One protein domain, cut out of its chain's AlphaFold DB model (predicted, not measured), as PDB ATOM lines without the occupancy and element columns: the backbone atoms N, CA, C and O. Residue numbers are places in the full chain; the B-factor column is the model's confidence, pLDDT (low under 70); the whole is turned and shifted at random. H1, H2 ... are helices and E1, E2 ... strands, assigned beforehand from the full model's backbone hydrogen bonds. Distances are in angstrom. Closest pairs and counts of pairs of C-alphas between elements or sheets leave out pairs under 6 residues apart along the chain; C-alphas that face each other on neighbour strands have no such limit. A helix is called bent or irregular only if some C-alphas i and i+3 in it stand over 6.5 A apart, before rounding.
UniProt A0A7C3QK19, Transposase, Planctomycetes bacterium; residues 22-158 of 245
ATOM      1  N   ARG A  22      16.135 -49.656 -43.121       88.06
ATOM      2  CA  ARG A  22      16.772 -48.402 -42.653       88.06
ATOM      3  C   ARG A  22      16.639 -47.292 -43.709       88.06
ATOM      4  O   ARG A  22      17.545 -47.091 -44.518       88.06
ATOM      5  N   PRO A  23      15.520 -46.555 -43.726       92.31
ATOM      6  CA  PRO A  23      15.263 -45.576 -44.769       92.31
ATOM      7  C   PRO A  23      16.306 -44.450 -44.768       92.31
ATOM      8  O   PRO A  23      16.930 -44.161 -43.750       92.31
ATOM      9  N   ALA A  24      16.467 -43.777 -45.901       93.81
ATOM     10  CA  ALA A  24      17.027 -42.436 -45.934       93.81
ATOM     11  C   ALA A  24      15.975 -41.444 -45.420       93.81
ATOM     12  O   ALA A  24      14.797 -41.558 -45.771       93.81
ATOM     13  N   LEU A  25      16.395 -40.475 -44.607       96.56
ATOM     14  CA  LEU A  25      15.547 -39.357 -44.208       96.56
ATOM     15  C   LEU A  25      15.810 -38.187 -45.149       96.56
ATOM     16  O   LEU A  25      16.889 -37.603 -45.136       96.56
ATOM     17  N   ILE A  26      14.834 -37.871 -45.987       96.56
ATOM     18  CA  ILE A  26      14.925 -36.816 -46.989       96.56
ATOM     19  C   ILE A  26      14.389 -35.535 -46.366       96.56
ATOM     20  O   ILE A  26      13.216 -35.491 -45.997       96.56
ATOM     21  N   VAL A  27      15.242 -34.521 -46.256       98.00
ATOM     22  CA  VAL A  27      14.843 -33.158 -45.910       98.00
ATOM     23  C   VAL A  27      14.730 -32.323 -47.177       98.00
ATOM     24  O   VAL A  27      15.668 -32.264 -47.978       98.00
ATOM     25  N   ASP A  28      13.594 -31.658 -47.339       95.31
ATOM     26  CA  ASP A  28      13.373 -30.711 -48.423       95.31
ATOM     27  C   ASP A  28      12.553 -29.509 -47.935       95.31
ATOM     28  O   ASP A  28      12.097 -29.445 -46.787       95.31
ATOM     29  N   ASP A  29      12.442 -28.480 -48.769       93.12
ATOM     30  CA  ASP A  29      11.489 -27.402 -48.561       93.12
ATOM     31  C   ASP A  29      10.539 -27.227 -49.743       93.12
ATOM     32  O   ASP A  29      10.926 -27.041 -50.893       93.12
ATOM     33  N   VAL A  30       9.249 -27.198 -49.428       93.31
ATOM     34  CA  VAL A  30       8.183 -26.947 -50.390       93.31
ATOM     35  C   VAL A  30       7.761 -25.485 -50.335       93.31
ATOM     36  O   VAL A  30       7.673 -24.873 -49.266       93.31
ATOM     37  N   ALA A  31       7.464 -24.913 -51.502       94.81
ATOM     38  CA  ALA A  31       6.912 -23.572 -51.619       94.81
ATOM     39  C   ALA A  31       5.571 -23.596 -52.355       94.81
ATOM     40  O   ALA A  31       5.478 -24.065 -53.488       94.81
ATOM     41  N   LEU A  32       4.548 -23.026 -51.727       94.50
ATOM     42  CA  LEU A  32       3.208 -22.868 -52.278       94.50
ATOM     43  C   LEU A  32       3.021 -21.411 -52.694       94.50
ATOM     44  O   LEU A  32       3.091 -20.509 -51.855       94.50
ATOM     45  N   VAL A  33       2.795 -21.174 -53.988       95.81
ATOM     46  CA  VAL A  33       2.535 -19.826 -54.512       95.81
ATOM     47  C   VAL A  33       1.314 -19.255 -53.808       95.81
ATOM     48  O   VAL A  33       0.225 -19.830 -53.850       95.81
ATOM     49  N   LYS A  34       1.492 -18.114 -53.145       93.31
ATOM     50  CA  LYS A  34       0.430 -17.489 -52.365       93.31
ATOM     51  C   LYS A  34       0.649 -15.994 -52.304       93.31
ATOM     52  O   LYS A  34       1.725 -15.544 -51.937       93.31
ATOM     53  N   LYS A  35      -0.408 -15.243 -52.596       88.00
ATOM     54  CA  LYS A  35      -0.393 -13.781 -52.571       88.00
ATOM     55  C   LYS A  35      -1.279 -13.210 -51.475       88.00
ATOM     56  O   LYS A  35      -2.250 -13.848 -51.042       88.00
ATOM     57  N   GLY A  36      -0.958 -11.979 -51.094       86.62
ATOM     58  CA  GLY A  36      -1.759 -11.143 -50.207       86.62
ATOM     59  C   GLY A  36      -1.319 -11.163 -48.743       86.62
ATOM     60  O   GLY A  36      -0.636 -12.068 -48.270       86.62
ATOM     61  N   ARG A  37      -1.755 -10.137 -48.006       88.75
ATOM     62  CA  ARG A  37      -1.251  -9.813 -46.659       88.75
ATOM     63  C   ARG A  37      -1.926 -10.599 -45.536       88.75
ATOM     64  O   ARG A  37      -1.352 -10.708 -44.466       88.75
ATOM     65  N   MET A  38      -3.093 -11.192 -45.796       91.38
ATOM     66  CA  MET A  38      -3.844 -11.989 -44.811       91.38
ATOM     67  C   MET A  38      -3.424 -13.465 -44.764       91.38
ATOM     68  O   MET A  38      -3.892 -14.217 -43.913       91.38
ATOM     69  N   SER A  39      -2.556 -13.910 -45.678       92.50
ATOM     70  CA  SER A  39      -2.095 -15.302 -45.702       92.50
ATOM     71  C   SER A  39      -0.944 -15.494 -44.714       92.50
ATOM     72  O   SER A  39       0.060 -14.782 -44.768       92.50
ATOM     73  N   VAL A  40      -1.081 -16.472 -43.816       94.44
ATOM     74  CA  VAL A  40      -0.082 -16.749 -42.773       94.44
ATOM     75  C   VAL A  40       1.262 -17.103 -43.396       94.44
ATOM     76  O   VAL A  40       1.328 -17.996 -44.227       94.44
ATOM     77  N   ALA A  41       2.340 -16.435 -42.992       95.38
ATOM     78  CA  ALA A  41       3.694 -16.666 -43.501       95.38
ATOM     79  C   ALA A  41       3.881 -16.506 -45.027       95.38
ATOM     80  O   ALA A  41       4.921 -16.907 -45.551       95.38
ATOM     81  N   ALA A  42       2.918 -15.919 -45.747       95.88
ATOM     82  CA  ALA A  42       3.121 -15.566 -47.148       95.88
ATOM     83  C   ALA A  42       4.066 -14.361 -47.229       95.88
ATOM     84  O   ALA A  42       3.812 -13.315 -46.627       95.88
ATOM     85  N   TYR A  43       5.176 -14.521 -47.940       95.88
ATOM     86  CA  TYR A  43       6.221 -13.507 -48.030       95.88
ATOM     87  C   TYR A  43       6.994 -13.646 -49.338       95.88
ATOM     88  O   TYR A  43       7.026 -14.723 -49.934       95.88
ATOM     89  N   ARG A  44       7.656 -12.566 -49.763       95.31
ATOM     90  CA  ARG A  44       8.511 -12.568 -50.950       95.31
ATOM     91  C   ARG A  44       9.814 -13.326 -50.666       95.31
ATOM     92  O   ARG A  44      10.698 -12.813 -49.985       95.31
ATOM     93  N   GLN A  45       9.926 -14.547 -51.176       93.69
ATOM     94  CA  GLN A  45      11.059 -15.458 -50.967       93.69
ATOM     95  C   GLN A  45      11.235 -16.390 -52.175       93.69
ATOM     96  O   GLN A  45      10.411 -16.391 -53.086       93.69
ATOM     97  N   TRP A  46      12.319 -17.171 -52.223       92.62
ATOM     98  CA  TRP A  46      12.487 -18.174 -53.281       92.62
ATOM     99  C   TRP A  46      11.326 -19.178 -53.274       92.62
ATOM    100  O   TRP A  46      11.022 -19.772 -52.239       92.62
ATOM    101  N   CYS A  47      10.683 -19.363 -54.424       94.62
ATOM    102  CA  CYS A  47       9.570 -20.279 -54.610       94.62
ATOM    103  C   CYS A  47       9.961 -21.359 -55.622       94.62
ATOM    104  O   CYS A  47      10.062 -21.087 -56.818       94.62
ATOM    105  N   GLY A  48      10.144 -22.595 -55.150       88.12
ATOM    106  CA  GLY A  48      10.486 -23.731 -56.012       88.12
ATOM    107  C   GLY A  48       9.466 -23.966 -57.132       88.12
ATOM    108  O   GLY A  48       9.856 -24.248 -58.258       88.12
ATOM    109  N   ALA A  49       8.174 -23.740 -56.863       90.19
ATOM    110  CA  ALA A  49       7.110 -23.917 -57.852       90.19
ATOM    111  C   ALA A  49       7.182 -22.925 -59.030       90.19
ATOM    112  O   ALA A  49       6.727 -23.247 -60.125       90.19
ATOM    113  N   THR A  50       7.744 -21.725 -58.830       94.25
ATOM    114  CA  THR A  50       7.899 -20.714 -59.897       94.25
ATOM    115  C   THR A  50       9.339 -20.544 -60.372       94.25
ATOM    116  O   THR A  50       9.568 -19.831 -61.349       94.25
ATOM    117  N   GLY A  51      10.310 -21.164 -59.696       93.19
ATOM    118  CA  GLY A  51      11.735 -21.071 -60.019       93.19
ATOM    119  C   GLY A  51      12.337 -19.678 -59.814       93.19
ATOM    120  O   GLY A  51      13.342 -19.349 -60.439       93.19
ATOM    121  N   LYS A  52      11.710 -18.826 -58.993       94.56
ATOM    122  CA  LYS A  52      12.152 -17.446 -58.749       94.56
ATOM    123  C   LYS A  52      11.742 -16.949 -57.368       94.56
ATOM    124  O   LYS A  52      10.999 -17.605 -56.641       94.56
ATOM    125  N   VAL A  53      12.200 -15.748 -57.018       95.38
ATOM    126  CA  VAL A  53      11.665 -15.019 -55.864       95.38
ATOM    127  C   VAL A  53      10.252 -14.533 -56.183       95.38
ATOM    128  O   VAL A  53      10.057 -13.739 -57.102       95.38
ATOM    129  N   ASP A  54       9.282 -14.996 -55.405       95.50
ATOM    130  CA  ASP A  54       7.864 -14.666 -55.542       95.50
ATOM    131  C   ASP A  54       7.203 -14.609 -54.158       95.50
ATOM    132  O   ASP A  54       7.807 -14.988 -53.152       95.50
ATOM    133  N   GLU A  55       5.966 -14.128 -54.083       96.06
ATOM    134  CA  GLU A  55       5.166 -14.307 -52.873       96.06
ATOM    135  C   GLU A  55       4.738 -15.772 -52.753       96.06
ATOM    136  O   GLU A  55       4.021 -16.326 -53.597       96.06
ATOM    137  N   CYS A  56       5.205 -16.424 -51.694       96.75
ATOM    138  CA  CYS A  56       4.851 -17.802 -51.405       96.75
ATOM    139  C   CYS A  56       4.884 -18.094 -49.904       96.75
ATOM    140  O   CYS A  56       5.480 -17.363 -49.105       96.75
ATOM    141  N   GLN A  57       4.227 -19.188 -49.530       96.56
ATOM    142  CA  GLN A  57       4.397 -19.841 -48.238       96.56
ATOM    143  C   GLN A  57       5.429 -20.955 -48.393       96.56
ATOM    144  O   GLN A  57       5.371 -21.712 -49.358       96.56
ATOM    145  N   GLY A  58       6.352 -21.059 -47.442       96.00
ATOM    146  CA  GLY A  58       7.349 -22.125 -47.407       96.00
ATOM    147  C   GLY A  58       7.111 -23.069 -46.235       96.00
ATOM    148  O   GLY A  58       6.744 -22.620 -45.148       96.00
ATOM    149  N   ALA A  59       7.373 -24.355 -46.420       97.00
ATOM    150  CA  ALA A  59       7.450 -25.328 -45.338       97.00
ATOM    151  C   ALA A  59       8.669 -26.228 -45.537       97.00
ATOM    152  O   ALA A  59       9.071 -26.478 -46.664       97.00
ATOM    153  N   VAL A  60       9.253 -26.680 -44.433       97.94
ATOM    154  CA  VAL A  60      10.297 -27.710 -44.433       97.94
ATOM    155  C   VAL A  60       9.626 -29.028 -44.108       97.94
ATOM    156  O   VAL A  60       8.831 -29.087 -43.163       97.94
ATOM    157  N   ASP A  61       9.934 -30.065 -44.866       97.06
ATOM    158  CA  ASP A  61       9.411 -31.402 -44.655       97.06
ATOM    159  C   ASP A  61      10.520 -32.446 -44.510       97.06
ATOM    160  O   ASP A  61      11.691 -32.230 -44.823       97.06
ATOM    161  N   LEU A  62      10.134 -33.560 -43.894       98.06
ATOM    162  CA  LEU A  62      10.981 -34.710 -43.647       98.06
ATOM    163  C   LEU A  62      10.219 -35.966 -44.066       98.06
ATOM    164  O   LEU A  62       9.136 -36.241 -43.540       98.06
ATOM    165  N   TYR A  63      10.803 -36.750 -44.967       96.25
ATOM    166  CA  TYR A  63      10.253 -38.028 -45.422       96.25
ATOM    167  C   TYR A  63      11.206 -39.177 -45.121       96.25
ATOM    168  O   TYR A  63      12.419 -39.021 -45.203       96.25
ATOM    169  N   ALA A  64      10.664 -40.356 -44.845       95.25
ATOM    170  CA  ALA A  64      11.415 -41.603 -44.834       95.25
ATOM    171  C   ALA A  64      11.252 -42.324 -46.177       95.25
ATOM    172  O   ALA A  64      10.130 -42.539 -46.646       95.25
ATOM    173  N   ALA A  65      12.369 -42.730 -46.777       91.94
ATOM    174  CA  ALA A  65      12.404 -43.470 -48.029       91.94
ATOM    175  C   ALA A  65      13.273 -44.737 -47.881       91.94
ATOM    176  O   ALA A  65      14.473 -44.608 -47.662       91.94
ATOM    177  N   PRO A  66      12.727 -45.958 -48.044       86.62
ATOM    178  CA  PRO A  66      13.418 -47.234 -47.795       86.62
ATOM    179  C   PRO A  66      14.661 -47.553 -48.658       86.62
ATOM    180  O   PRO A  66      15.201 -48.643 -48.533       86.62
ATOM    181  N   GLY A  67      15.116 -46.646 -49.531       71.94
ATOM    182  CA  GLY A  67      16.309 -46.825 -50.367       71.94
ATOM    183  C   GLY A  67      16.294 -48.104 -51.214       71.94
ATOM    184  O   GLY A  67      17.135 -48.978 -51.019       71.94
ATOM    185  N   GLN A  68      15.348 -48.245 -52.147       70.12
ATOM    186  CA  GLN A  68      15.333 -49.387 -53.071       70.12
ATOM    187  C   GLN A  68      16.118 -49.075 -54.353       70.12
ATOM    188  O   GLN A  68      16.224 -47.927 -54.769       70.12
ATOM    189  N   ARG A  69      16.647 -50.110 -55.029       65.56
ATOM    190  CA  ARG A  69      17.395 -49.958 -56.301       65.56
ATOM    191  C   ARG A  69      16.589 -49.270 -57.415       65.56
ATOM    192  O   ARG A  69      17.181 -48.797 -58.379       65.56
ATOM    193  N   ARG A  70      15.255 -49.249 -57.317       66.75
ATOM    194  CA  ARG A  70      14.358 -48.542 -58.237       66.75
ATOM    195  C   ARG A  70      13.513 -47.551 -57.444       66.75
ATOM    196  O   ARG A  70      12.786 -47.955 -56.547       66.75
ATOM    197  N   ASN A  71      13.576 -46.277 -57.831       66.88
ATOM    198  CA  ASN A  71      12.770 -45.216 -57.218       66.88
ATOM    199  C   ASN A  71      11.296 -45.272 -57.667       66.88
ATOM    200  O   ASN A  71      10.408 -44.801 -56.959       66.88
ATOM    201  N   ALA A  72      11.021 -45.841 -58.848       66.81
ATOM    202  CA  ALA A  72       9.664 -45.976 -59.373       66.81
ATOM    203  C   ALA A  72       8.872 -47.015 -58.561       66.81
ATOM    204  O   ALA A  72       9.271 -48.175 -58.485       66.81
ATOM    205  N   GLY A  73       7.755 -46.587 -57.967       67.44
ATOM    206  CA  GLY A  73       6.907 -47.432 -57.118       67.44
ATOM    207  C   GLY A  73       7.357 -47.526 -55.656       67.44
ATOM    208  O   GLY A  73       6.717 -48.220 -54.870       67.44
ATOM    209  N   GLN A  74       8.422 -46.818 -55.266       78.88
ATOM    210  CA  GLN A  74       8.849 -46.775 -53.874       78.88
ATOM    211  C   GLN A  74       7.857 -45.961 -53.035       78.88
ATOM    212  O   GLN A  74       7.566 -44.802 -53.332       78.88
ATOM    213  N   THR A  75       7.376 -46.548 -51.942       85.31
ATOM    214  CA  THR A  75       6.600 -45.812 -50.942       85.31
ATOM    215  C   THR A  75       7.528 -44.895 -50.150       85.31
ATOM    216  O   THR A  75       8.493 -45.360 -49.544       85.31
ATOM    217  N   THR A  76       7.232 -43.597 -50.135       90.00
ATOM    218  CA  THR A  76       7.798 -42.642 -49.176       90.00
ATOM    219  C   THR A  76       6.790 -42.382 -48.064       90.00
ATOM    220  O   THR A  76       5.582 -42.532 -48.253       90.00
ATOM    221  N   TRP A  77       7.280 -42.019 -46.883       94.69
ATOM    222  CA  TRP A  77       6.425 -41.748 -45.734       94.69
ATOM    223  C   TRP A  77       6.701 -40.360 -45.157       94.69
ATOM    224  O   TRP A  77       7.839 -40.110 -44.755       94.69
ATOM    225  N   PRO A  78       5.704 -39.456 -45.091       95.81
ATOM    226  CA  PRO A  78       5.880 -38.157 -44.454       95.81
ATOM    227  C   PRO A  78       6.046 -38.350 -42.946       95.81
ATOM    228  O   PRO A  78       5.134 -38.808 -42.260       95.81
ATOM    229  N   LEU A  79       7.215 -37.990 -42.424       96.50
ATOM    230  CA  LEU A  79       7.480 -37.997 -40.988       96.50
ATOM    231  C   LEU A  79       6.981 -36.712 -40.343       96.50
ATOM    232  O   LEU A  79       6.377 -36.750 -39.277       96.50
ATOM    233  N   GLY A  80       7.203 -35.571 -40.993       96.00
ATOM    234  CA  GLY A  80       6.756 -34.287 -40.479       96.00
ATOM    235  C   GLY A  80       6.926 -33.158 -41.478       96.00
ATOM    236  O   GLY A  80       7.731 -33.230 -42.399       96.00
ATOM    237  N   MET A  81       6.162 -32.093 -41.263       96.12
ATOM    238  CA  MET A  81       6.258 -30.851 -42.019       96.12
ATOM    239  C   MET A  81       6.041 -29.679 -41.073       96.12
ATOM    240  O   MET A  81       5.197 -29.727 -40.170       96.12
ATOM    241  N   ARG A  82       6.795 -28.602 -41.271       95.94
ATOM    242  CA  ARG A  82       6.693 -27.398 -40.455       95.94
ATOM    243  C   ARG A  82       6.742 -26.148 -41.320       95.94
ATOM    244  O   ARG A  82       7.674 -25.943 -42.093       95.94
ATOM    245  N   LEU A  83       5.743 -25.288 -41.130       95.69
ATOM    246  CA  LEU A  83       5.674 -23.979 -41.771       95.69
ATOM    247  C   LEU A  83       6.906 -23.139 -41.402       95.69
ATOM    248  O   LEU A  83       7.197 -22.942 -40.218       95.69
ATOM    249  N   TYR A  84       7.591 -22.613 -42.413       96.75
ATOM    250  CA  TYR A  84       8.618 -21.596 -42.247       96.75
ATOM    251  C   TYR A  84       7.934 -20.234 -42.161       96.75
ATOM    252  O   TYR A  84       7.221 -19.836 -43.078       96.75
ATOM    253  N   VAL A  85       8.141 -19.527 -41.049       96.56
ATOM    254  CA  VAL A  85       7.540 -18.208 -40.819       96.56
ATOM    255  C   VAL A  85       8.626 -17.133 -40.946       96.56
ATOM    256  O   VAL A  85       9.458 -17.004 -40.043       96.56
ATOM    257  N   PRO A  86       8.652 -16.358 -42.048       95.81
ATOM    258  CA  PRO A  86       9.693 -15.365 -42.290       95.81
ATOM    259  C   PRO A  86       9.711 -14.269 -41.223       95.81
ATOM    260  O   PRO A  86       8.662 -13.814 -40.765       95.81
ATOM    261  N   LYS A  87      10.910 -13.776 -40.883       95.56
ATOM    262  CA  LYS A  87      11.090 -12.687 -39.907       95.56
ATOM    263  C   LYS A  87      10.274 -11.442 -40.277       95.56
ATOM    264  O   LYS A  87       9.618 -10.873 -39.411       95.56
ATOM    265  N   GLY A  88      10.263 -11.075 -41.561       94.75
ATOM    266  CA  GLY A  88       9.473  -9.951 -42.075       94.75
ATOM    267  C   GLY A  88       7.970 -10.135 -41.863       94.75
ATOM    268  O   GLY A  88       7.303  -9.212 -41.417       94.75
ATOM    269  N   TRP A  89       7.444 -11.347 -42.058       95.62
ATOM    270  CA  TRP A  89       6.037 -11.635 -41.769       95.62
ATOM    271  C   TRP A  89       5.730 -11.605 -40.263       95.62
ATOM    272  O   TRP A  89       4.678 -11.125 -39.849       95.62
ATOM    273  N   LEU A  90       6.654 -12.074 -39.415       94.38
ATOM    274  CA  LEU A  90       6.487 -12.073 -37.953       94.38
ATOM    275  C   LEU A  90       6.535 -10.682 -37.321       94.38
ATOM    276  O   LEU A  90       5.904 -10.480 -36.288       94.38
ATOM    277  N   GLN A  91       7.295  -9.754 -37.902       93.56
ATOM    278  CA  GLN A  91       7.615  -8.464 -37.278       93.56
ATOM    279  C   GLN A  91       7.060  -7.262 -38.052       93.56
ATOM    280  O   GLN A  91       6.896  -6.197 -37.469       93.56
ATOM    281  N   GLY A  92       6.737  -7.420 -39.338       94.19
ATOM    282  CA  GLY A  92       6.283  -6.324 -40.192       94.19
ATOM    283  C   GLY A  92       4.930  -5.769 -39.735       94.19
ATOM    284  O   GLY A  92       4.013  -6.568 -39.495       94.19
ATOM    285  N   PRO A  93       4.768  -4.444 -39.573       94.69
ATOM    286  CA  PRO A  93       3.496  -3.840 -39.166       94.69
ATOM    287  C   PRO A  93       2.359  -4.180 -40.135       94.69
ATOM    288  O   PRO A  93       1.217  -4.366 -39.726       94.69
ATOM    289  N   GLU A  94       2.673  -4.374 -41.411       93.69
ATOM    290  CA  GLU A  94       1.716  -4.714 -42.449       93.69
ATOM    291  C   GLU A  94       1.030  -6.075 -42.301       93.69
ATOM    292  O   GLU A  94       0.005  -6.318 -42.940       93.69
ATOM    293  N   TYR A  95       1.594  -6.949 -41.472       94.62
ATOM    294  CA  TYR A  95       1.056  -8.272 -41.182       94.62
ATOM    295  C   TYR A  95       0.403  -8.340 -39.794       94.62
ATOM    296  O   TYR A  95       0.027  -9.427 -39.371       94.62
ATOM    297  N   ALA A  96       0.249  -7.217 -39.077       92.50
ATOM    298  CA  ALA A  96      -0.334  -7.195 -37.731       92.50
ATOM    299  C   ALA A  96      -1.737  -7.823 -37.693       92.50
ATOM    300  O   ALA A  96      -1.943  -8.797 -36.974       92.50
ATOM    301  N   LEU A  97      -2.641  -7.371 -38.569       92.00
ATOM    302  CA  LEU A  97      -3.996  -7.927 -38.689       92.00
ATOM    303  C   LEU A  97      -3.987  -9.420 -39.046       92.00
ATOM    304  O   LEU A  97      -4.771 -10.209 -38.521       92.00
ATOM    305  N   ALA A  98      -3.073  -9.832 -39.928       92.75
ATOM    306  CA  ALA A  98      -2.930 -11.234 -40.299       92.75
ATOM    307  C   ALA A  98      -2.437 -12.086 -39.127       92.75
ATOM    308  O   ALA A  98      -2.882 -13.219 -38.984       92.75
ATOM    309  N   ARG A  99      -1.543 -11.558 -38.280       92.88
ATOM    310  CA  ARG A  99      -1.053 -12.232 -37.069       92.88
ATOM    311  C   ARG A  99      -2.129 -12.342 -35.994       92.88
ATOM    312  O   ARG A  99      -2.213 -13.395 -35.376       92.88
ATOM    313  N   GLU A 100      -2.949 -11.313 -35.807       90.06
ATOM    314  CA  GLU A 100      -4.085 -11.334 -34.872       90.06
ATOM    315  C   GLU A 100      -5.142 -12.365 -35.285       90.06
ATOM    316  O   GLU A 100      -5.616 -13.142 -34.459       90.06
ATOM    317  N   GLY A 101      -5.470 -12.423 -36.580       90.38
ATOM    318  CA  GLY A 101      -6.394 -13.423 -37.121       90.38
ATOM    319  C   GLY A 101      -5.790 -14.828 -37.242       90.38
ATOM    320  O   GLY A 101      -6.520 -15.821 -37.318       90.38
ATOM    321  N   ALA A 102      -4.459 -14.946 -37.267       87.44
ATOM    322  CA  ALA A 102      -3.780 -16.228 -37.365       87.44
ATOM    323  C   ALA A 102      -3.819 -16.963 -36.026       87.44
ATOM    324  O   ALA A 102      -3.271 -16.520 -35.022       87.44
ATOM    325  N   ARG A 103      -4.353 -18.186 -36.026       86.19
ATOM    326  CA  ARG A 103      -4.305 -19.094 -34.867       86.19
ATOM    327  C   ARG A 103      -2.932 -19.763 -34.712       86.19
ATOM    328  O   ARG A 103      -2.844 -20.976 -34.513       86.19
ATOM    329  N   LEU A 104      -1.852 -18.992 -34.859       85.62
ATOM    330  CA  LEU A 104      -0.502 -19.486 -34.608       85.62
ATOM    331  C   LEU A 104      -0.349 -19.834 -33.119       85.62
ATOM    332  O   LEU A 104      -0.895 -19.136 -32.265       85.62
ATOM    333  N   PRO A 105       0.398 -20.898 -32.778       87.38
ATOM    334  CA  PRO A 105       0.734 -21.172 -31.389       87.38
ATOM    335  C   PRO A 105       1.406 -19.964 -30.722       87.38
ATOM    336  O   PRO A 105       2.210 -19.265 -31.342       87.38
ATOM    337  N   SER A 106       1.115 -19.740 -29.441       83.00
ATOM    338  CA  SER A 106       1.800 -18.718 -28.650       83.00
ATOM    339  C   SER A 106       3.308 -18.982 -28.625       83.00
ATOM    340  O   SER A 106       3.740 -20.124 -28.461       83.00
ATOM    341  N   GLY A 107       4.113 -17.929 -28.763       84.50
ATOM    342  CA  GLY A 107       5.572 -18.035 -28.679       84.50
ATOM    343  C   GLY A 107       6.263 -18.541 -29.948       84.50
ATOM    344  O   GLY A 107       7.429 -18.922 -29.874       84.50
ATOM    345  N   ILE A 108       5.596 -18.534 -31.110       90.69
ATOM    346  CA  ILE A 108       6.289 -18.708 -32.395       90.69
ATOM    347  C   ILE A 108       7.349 -17.610 -32.545       90.69
ATOM    348  O   ILE A 108       7.067 -16.421 -32.411       90.69
ATOM    349  N   ARG A 109       8.578 -18.029 -32.844       93.81
ATOM    350  CA  ARG A 109       9.720 -17.156 -33.136       93.81
ATOM    351  C   ARG A 109      10.247 -17.484 -34.523       93.81
ATOM    352  O   ARG A 109       9.979 -18.565 -35.052       93.81
ATOM    353  N   PHE A 110      11.000 -16.551 -35.094       96.31
ATOM    354  CA  PHE A 110      11.722 -16.820 -36.328       96.31
ATOM    355  C   PHE A 110      12.667 -18.006 -36.115       96.31
ATOM    356  O   PHE A 110      13.377 -18.056 -35.112       96.31
ATOM    357  N   ARG A 111      12.647 -18.937 -37.066       97.38
ATOM    358  CA  ARG A 111      13.588 -20.048 -37.175       97.38
ATOM    359  C   ARG A 111      13.986 -20.184 -38.631       97.38
ATOM    360  O   ARG A 111      13.119 -20.094 -39.500       97.38
ATOM    361  N   THR A 112      15.263 -20.400 -38.903       97.38
ATOM    362  CA  THR A 112      15.743 -20.708 -40.253       97.38
ATOM    363  C   THR A 112      15.184 -22.054 -40.721       97.38
ATOM    364  O   THR A 112      14.805 -22.903 -39.912       97.38
ATOM    365  N   LYS A 113      15.147 -22.280 -42.039       97.12
ATOM    366  CA  LYS A 113      14.753 -23.588 -42.589       97.12
ATOM    367  C   LYS A 113      15.674 -24.710 -42.086       97.12
ATOM    368  O   LYS A 113      15.188 -25.777 -41.734       97.12
ATOM    369  N   HIS A 114      16.971 -24.431 -41.934       98.38
ATOM    370  CA  HIS A 114      17.959 -25.352 -41.356       98.38
ATOM    371  C   HIS A 114      17.662 -25.704 -39.895       98.38
ATOM    372  O   HIS A 114      17.720 -26.870 -39.522       98.38
ATOM    373  N   GLU A 115      17.287 -24.728 -39.064       98.25
ATOM    374  CA  GLU A 115      16.888 -24.987 -37.674       98.25
ATOM    375  C   GLU A 115      15.611 -25.821 -37.594       98.25
ATOM    376  O   GLU A 115      15.488 -26.669 -36.712       98.25
ATOM    377  N   ILE A 116      14.643 -25.569 -38.479       98.00
ATOM    378  CA  ILE A 116      13.412 -26.362 -38.566       98.00
ATOM    379  C   ILE A 116      13.737 -27.803 -38.973       98.00
ATOM    380  O   ILE A 116      13.254 -28.732 -38.330       98.00
ATOM    381  N   ALA A 117      14.583 -27.984 -39.987       98.38
ATOM    382  CA  ALA A 117      15.056 -29.288 -40.430       98.38
ATOM    383  C   ALA A 117      15.725 -30.076 -39.297       98.38
ATOM    384  O   ALA A 117      15.361 -31.224 -39.062       98.38
ATOM    385  N   LEU A 118      16.648 -29.455 -38.553       98.31
ATOM    386  CA  LEU A 118      17.330 -30.105 -37.428       98.31
ATOM    387  C   LEU A 118      16.352 -30.575 -36.342       98.31
ATOM    388  O   LEU A 118      16.503 -31.674 -35.833       98.31
ATOM    389  N   ASP A 119      15.314 -29.797 -36.034       96.88
ATOM    390  CA  ASP A 119      14.279 -30.186 -35.060       96.88
ATOM    391  C   ASP A 119      13.372 -31.314 -35.568       96.88
ATOM    392  O   ASP A 119      12.977 -32.177 -34.785       96.88
ATOM    393  N   LEU A 120      13.057 -31.350 -36.867       97.50
ATOM    394  CA  LEU A 120      12.362 -32.496 -37.461       97.50
ATOM    395  C   LEU A 120      13.231 -33.758 -37.394       97.50
ATOM    396  O   LEU A 120      12.733 -34.810 -36.995       97.50
ATOM    397  N   ILE A 121      14.521 -33.639 -37.723       97.38
ATOM    398  CA  ILE A 121      15.497 -34.732 -37.633       97.38
ATOM    399  C   ILE A 121      15.593 -35.223 -36.191       97.38
ATOM    400  O   ILE A 121      15.378 -36.406 -35.957       97.38
ATOM    401  N   ASP A 122      15.802 -34.326 -35.224       96.38
ATOM    402  CA  ASP A 122      15.933 -34.648 -33.798       96.38
ATOM    403  C   ASP A 122      14.724 -35.434 -33.268       96.38
ATOM    404  O   ASP A 122      14.878 -36.406 -32.527       96.38
ATOM    405  N   ARG A 123      13.513 -35.081 -33.709       95.62
ATOM    406  CA  ARG A 123      12.276 -35.797 -33.353       95.62
ATOM    407  C   ARG A 123      12.120 -37.149 -34.046       95.62
ATOM    408  O   ARG A 123      11.349 -37.976 -33.559       95.62
ATOM    409  N   ALA A 124      12.806 -37.364 -35.165       95.56
ATOM    410  CA  ALA A 124      12.745 -38.585 -35.959       95.56
ATOM    411  C   ALA A 124      13.880 -39.580 -35.662       95.56
ATOM    412  O   ALA A 124      13.825 -40.707 -36.148       95.56
ATOM    413  N   ARG A 125      14.873 -39.226 -34.830       92.56
ATOM    414  CA  ARG A 125      16.065 -40.063 -34.556       92.56
ATOM    415  C   ARG A 125      15.757 -41.454 -33.998       92.56
ATOM    416  O   ARG A 125      16.561 -42.365 -34.156       92.56
ATOM    417  N   ALA A 126      14.591 -41.640 -33.378       92.56
ATOM    418  CA  ALA A 126      14.143 -42.948 -32.895       92.56
ATOM    419  C   ALA A 126      13.803 -43.940 -34.027       92.56
ATOM    420  O   ALA A 126      13.644 -45.131 -33.768       92.56
ATOM    421  N   LEU A 127      13.685 -43.482 -35.279       93.19
ATOM    422  CA  LEU A 127      13.628 -44.344 -36.455       93.19
ATOM    423  C   LEU A 127      15.061 -44.648 -36.916       93.19
ATOM    424  O   LEU A 127      15.736 -43.732 -37.391       93.19
ATOM    425  N   PRO A 128      15.531 -45.908 -36.837       92.62
ATOM    426  CA  PRO A 128      16.822 -46.281 -37.400       92.62
ATOM    427  C   PRO A 128      16.850 -45.961 -38.892       92.62
ATOM    428  O   PRO A 128      15.975 -46.405 -39.634       92.62
ATOM    429  N   HIS A 129      17.843 -45.199 -39.331       94.06
ATOM    430  CA  HIS A 129      17.935 -44.710 -40.701       94.06
ATOM    431  C   HIS A 129      19.368 -44.817 -41.228       94.06
ATOM    432  O   HIS A 129      20.319 -44.984 -40.464       94.06
ATOM    433  N   ALA A 130      19.511 -44.815 -42.553       93.62
ATOM    434  CA  ALA A 130      20.807 -44.976 -43.206       93.62
ATOM    435  C   ALA A 130      21.575 -43.654 -43.305       93.62
ATOM    436  O   ALA A 130      22.789 -43.643 -43.110       93.62
ATOM    437  N   ALA A 131      20.875 -42.565 -43.629       95.62
ATOM    438  CA  ALA A 131      21.446 -41.230 -43.755       95.62
ATOM    439  C   ALA A 131      20.356 -40.150 -43.806       95.62
ATOM    440  O   ALA A 131      19.211 -40.430 -44.168       95.62
ATOM    441  N   ILE A 132      20.753 -38.910 -43.531       98.06
ATOM    442  CA  ILE A 132      20.026 -37.695 -43.898       98.06
ATOM    443  C   ILE A 132      20.402 -37.303 -45.332       98.06
ATOM    444  O   ILE A 132      21.582 -37.209 -45.669       98.06
ATOM    445  N   VAL A 133      19.416 -37.042 -46.181       97.44
ATOM    446  CA  VAL A 133      19.609 -36.645 -47.581       97.44
ATOM    447  C   VAL A 133      18.935 -35.303 -47.828       97.44
ATOM    448  O   VAL A 133      17.813 -35.094 -47.378       97.44
ATOM    449  N   GLY A 134      19.593 -34.394 -48.546       97.00
ATOM    450  CA  GLY A 134      19.046 -33.066 -48.831       97.00
ATOM    451  C   GLY A 134      19.753 -32.353 -49.982       97.00
ATOM    452  O   GLY A 134      20.880 -32.688 -50.352       97.00
ATOM    453  N   ALA A 135      19.084 -31.361 -50.565       93.44
ATOM    454  CA  ALA A 135      19.613 -30.580 -51.683       93.44
ATOM    455  C   ALA A 135      20.692 -29.558 -51.257       93.44
ATOM    456  O   ALA A 135      20.963 -29.358 -50.069       93.44
ATOM    457  N   ALA A 136      21.268 -28.862 -52.244       92.38
ATOM    458  CA  ALA A 136      22.303 -27.837 -52.052       92.38
ATOM    459  C   ALA A 136      21.912 -26.739 -51.051       92.38
ATOM    460  O   ALA A 136      22.737 -26.326 -50.242       92.38
ATOM    461  N   GLY A 137      20.628 -26.363 -50.994       92.06
ATOM    462  CA  GLY A 137      20.126 -25.411 -49.998       92.06
ATOM    463  C   GLY A 137      20.425 -25.807 -48.545       92.06
ATOM    464  O   GLY A 137      20.601 -24.928 -47.701       92.06
ATOM    465  N   TYR A 138      20.545 -27.105 -48.249       96.00
ATOM    466  CA  TYR A 138      20.940 -27.624 -46.938       96.00
ATOM    467  C   TYR A 138      22.446 -27.885 -46.840       96.00
ATOM    468  O   TYR A 138      23.056 -27.525 -45.835       96.00
ATOM    469  N   GLY A 139      23.061 -28.477 -47.869       95.31
ATOM    470  CA  GLY A 139      24.488 -28.815 -47.834       95.31
ATOM    471  C   GLY A 139      25.427 -27.614 -47.905       95.31
ATOM    472  O   GLY A 139      26.498 -27.643 -47.298       95.31
ATOM    473  N   ASP A 140      25.022 -26.516 -48.537       93.25
ATOM    474  CA  ASP A 140      25.824 -25.291 -48.579       93.25
ATOM    475  C   ASP A 140      25.894 -24.587 -47.212       93.25
ATOM    476  O   ASP A 140      26.816 -23.815 -46.939       93.25
ATOM    477  N   ASN A 141      24.976 -24.907 -46.295       94.56
ATOM    478  CA  ASN A 141      24.980 -24.360 -44.945       94.56
ATOM    479  C   ASN A 141      25.991 -25.103 -44.048       94.56
ATOM    480  O   ASN A 141      25.820 -26.272 -43.698       94.56
ATOM    481  N   MET A 142      27.063 -24.403 -43.658       93.19
ATOM    482  CA  MET A 142      28.121 -24.958 -42.803       93.19
ATOM    483  C   MET A 142      27.608 -25.362 -41.417       93.19
ATOM    484  O   MET A 142      27.927 -26.458 -40.960       93.19
ATOM    485  N   GLU A 143      26.785 -24.527 -40.780       96.00
ATOM    486  CA  GLU A 143      26.254 -24.802 -39.440       96.00
ATOM    487  C   GLU A 143      25.320 -26.013 -39.441       96.00
ATOM    488  O   GLU A 143      25.374 -26.829 -38.530       96.00
ATOM    489  N   PHE A 144      24.520 -26.195 -40.494       97.31
ATOM    490  CA  PHE A 144      23.683 -27.381 -40.662       97.31
ATOM    491  C   PHE A 144      24.535 -28.650 -40.781       97.31
ATOM    492  O   PHE A 144      24.315 -29.617 -40.055       97.31
ATOM    493  N   ARG A 145      25.570 -28.635 -41.632       96.19
ATOM    494  CA  ARG A 145      26.510 -29.764 -41.760       96.19
ATOM    495  C   ARG A 145      27.237 -30.071 -40.456       96.19
ATOM    496  O   ARG A 145      27.394 -31.238 -40.102       96.19
ATOM    497  N   ARG A 146      27.685 -29.039 -39.741       96.56
ATOM    498  CA  ARG A 146      28.317 -29.187 -38.429       96.56
ATOM    499  C   ARG A 146      27.341 -29.794 -37.423       96.56
ATOM    500  O   ARG A 146      27.688 -30.765 -36.768       96.56
ATOM    501  N   ALA A 147      26.111 -29.297 -37.377       98.12
ATOM    502  CA  ALA A 147      25.066 -29.795 -36.496       98.12
ATOM    503  C   ALA A 147      24.728 -31.276 -36.745       98.12
ATOM    504  O   ALA A 147      24.486 -32.002 -35.780       98.12
ATOM    505  N   LEU A 148      24.737 -31.745 -37.999       98.06
ATOM    506  CA  LEU A 148      24.598 -33.174 -38.314       98.06
ATOM    507  C   LEU A 148      25.812 -33.986 -37.852       98.06
ATOM    508  O   LEU A 148      25.648 -35.048 -37.256       98.06
ATOM    509  N   ARG A 149      27.030 -33.471 -38.066       97.25
ATOM    510  CA  ARG A 149      28.267 -34.121 -37.607       97.25
ATOM    511  C   ARG A 149      28.303 -34.272 -36.089       97.25
ATOM    512  O   ARG A 149      28.617 -35.352 -35.605       97.25
ATOM    513  N   ASP A 150      27.944 -33.223 -35.355       97.62
ATOM    514  CA  ASP A 150      27.924 -33.224 -33.889       97.62
ATOM    515  C   ASP A 150      26.886 -34.222 -33.332       97.62
ATOM    516  O   ASP A 150      27.035 -34.728 -32.223       97.62
ATOM    517  N   ARG A 151      25.852 -34.556 -34.118       96.75
ATOM    518  CA  ARG A 151      24.854 -35.594 -33.805       96.75
ATOM    519  C   ARG A 151      25.259 -37.001 -34.250       96.75
ATOM    520  O   ARG A 151      24.515 -37.938 -33.969       96.75
ATOM    521  N   LEU A 152      26.404 -37.142 -34.922       96.56
ATOM    522  CA  LEU A 152      26.858 -38.366 -35.586       96.56
ATOM    523  C   LEU A 152      25.874 -38.877 -36.651       96.56
ATOM    524  O   LEU A 152      25.769 -40.081 -36.865       96.56
ATOM    525  N   GLU A 153      25.167 -37.969 -37.330       97.12
ATOM    526  CA  GLU A 153      24.210 -38.336 -38.375       97.12
ATOM    527  C   GLU A 153      24.917 -38.518 -39.731       97.12
ATOM    528  O   GLU A 153      25.463 -37.544 -40.283       97.12
ATOM    529  N   PRO A 154      24.905 -39.735 -40.318       96.00
ATOM    530  CA  PRO A 154      25.384 -39.943 -41.678       96.00
ATOM    531  C   PRO A 154      24.569 -39.078 -42.635       96.00
ATOM    532  O   PRO A 154      23.350 -38.975 -42.495       96.00
ATOM    533  N   ASN A 155      25.213 -38.439 -43.608       96.88
ATOM    534  CA  ASN A 155      24.496 -37.563 -44.527       96.88
ATOM    535  C   ASN A 155      25.064 -37.566 -45.943       96.88
ATOM    536  O   ASN A 155      26.261 -37.744 -46.158       96.88
ATOM    537  N   VAL A 156      24.165 -37.341 -46.900       96.38
ATOM    538  CA  VAL A 156      24.457 -37.113 -48.313       96.38
ATOM    539  C   VAL A 156      23.741 -35.833 -48.714       96.38
ATOM    540  O   VAL A 156      22.533 -35.821 -48.941       96.38
ATOM    541  N   LEU A 157      24.486 -34.734 -48.765       96.56
ATOM    542  CA  LEU A 157      23.936 -33.425 -49.092       96.56
ATOM    543  C   LEU A 157      24.487 -32.949 -50.430       96.56
ATOM    544  O   LEU A 157      25.691 -33.031 -50.678       96.56
ATOM    545  N   GLY A 158      23.610 -32.416 -51.277       93.94
ATOM    546  CA  GLY A 158      24.041 -31.639 -52.432       93.94
ATOM    547  C   GLY A 158      24.869 -30.442 -51.969       93.94
ATOM    548  O   GLY A 158      24.598 -29.878 -50.913       93.94
TER     549      GLY A 158
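What this domain is: This is residues 22 to 158 of the 245 residues of the protein "Transposase" of Planctomycetes bacterium (UniProt A0A7C3QK19). A long, strongly twisted sheet, with the long strands E1 and E3 side by side, has the helix H3 running along one face. E3 bends, and its first part pairs with E2; H1 and H2 lie towards one end of the longest axis, the loop of residues 66 to 76 towards the other, and H5 packs on H3. The 137 printed residues hold, in order, E1 E2 E3 E4 H1 H2 H3 E5 H4 H5 E6, six strands and five helices, class mixed. The sheet is branched, with antiparallel pairs E1-E3, E2-E3 and E3-E4 and parallel pairs E1-E5 and E5-E6. The whole is compact, radius of gyration of the C-alphas 16.3 A, and only just elongated, spanning 48 by 32 by 26 A.

How they stand to each other: E1, residues 24 to 33, has E3, residues 52 to 65, on one side, with N 30 and O 59 2.9 A apart, and E5, residues 131 to 134, on the other, with N 27 and O 133 2.9 A apart. E3 bends by 112 degrees at residue 55. E2, residues 43 to 47, and E4, residues 77 to 84, lie on the other side of E3 from E1; N 45 and O 54 are 2.9 A apart, N 62 and O 80 2.8 A. E2, E3 and E4 form a meander, each strand the antiparallel neighbour of the one before. H1, residues 87 to 91, only grazes the sheet; H2, residues 93 to 101, is not on it and is irregular, C-alphas 94 and 97 being 7.6 A apart. H3, residues 113 to 124, is on the sheet at a height of 8.1 A, over E3 and only just over E1, on which 3 of its C-alphas fall. H4, residues 136 to 139, stands at the sheet's level, height 3.3 A. H3 touches H5, residues 142 to 150, with residues 114 to 118 alone, C-alphas 114 and 144 being 6.1 A apart, at a shallow tilt of 17 degrees, the same way. E5, H4, H5 and E6, residues 155 to 157, form a strand-helix-strand unit, two parallel neighbour strands joined through helices, with a right-handed crossover; N 156 and O 132 are 2.9 A apart. Every O i to N i+4 pair is within hydrogen-bond range in H1, H3 and H5, and 3 of 5 in H2; H4 is too short for one.

Where its parts are: E1 begins at C-alpha 24 (17.027, -42.436, -45.934) and is 28.2 A long; E3 is 28.1 A, E4 20.6 A, H3 16.5 A. E6 ends at C-alpha 157 (23.936, -33.425, -49.092).

The domain as a whole: The C-alphas of Arg 69 and Pro 93, 51.1 A apart, are the two farthest apart. The printed part has no cut. The links E3 to E4 and H2 to H3 are long. Mean pLDDT of the printed part is 92.8; residues 69 to 73 are under 70.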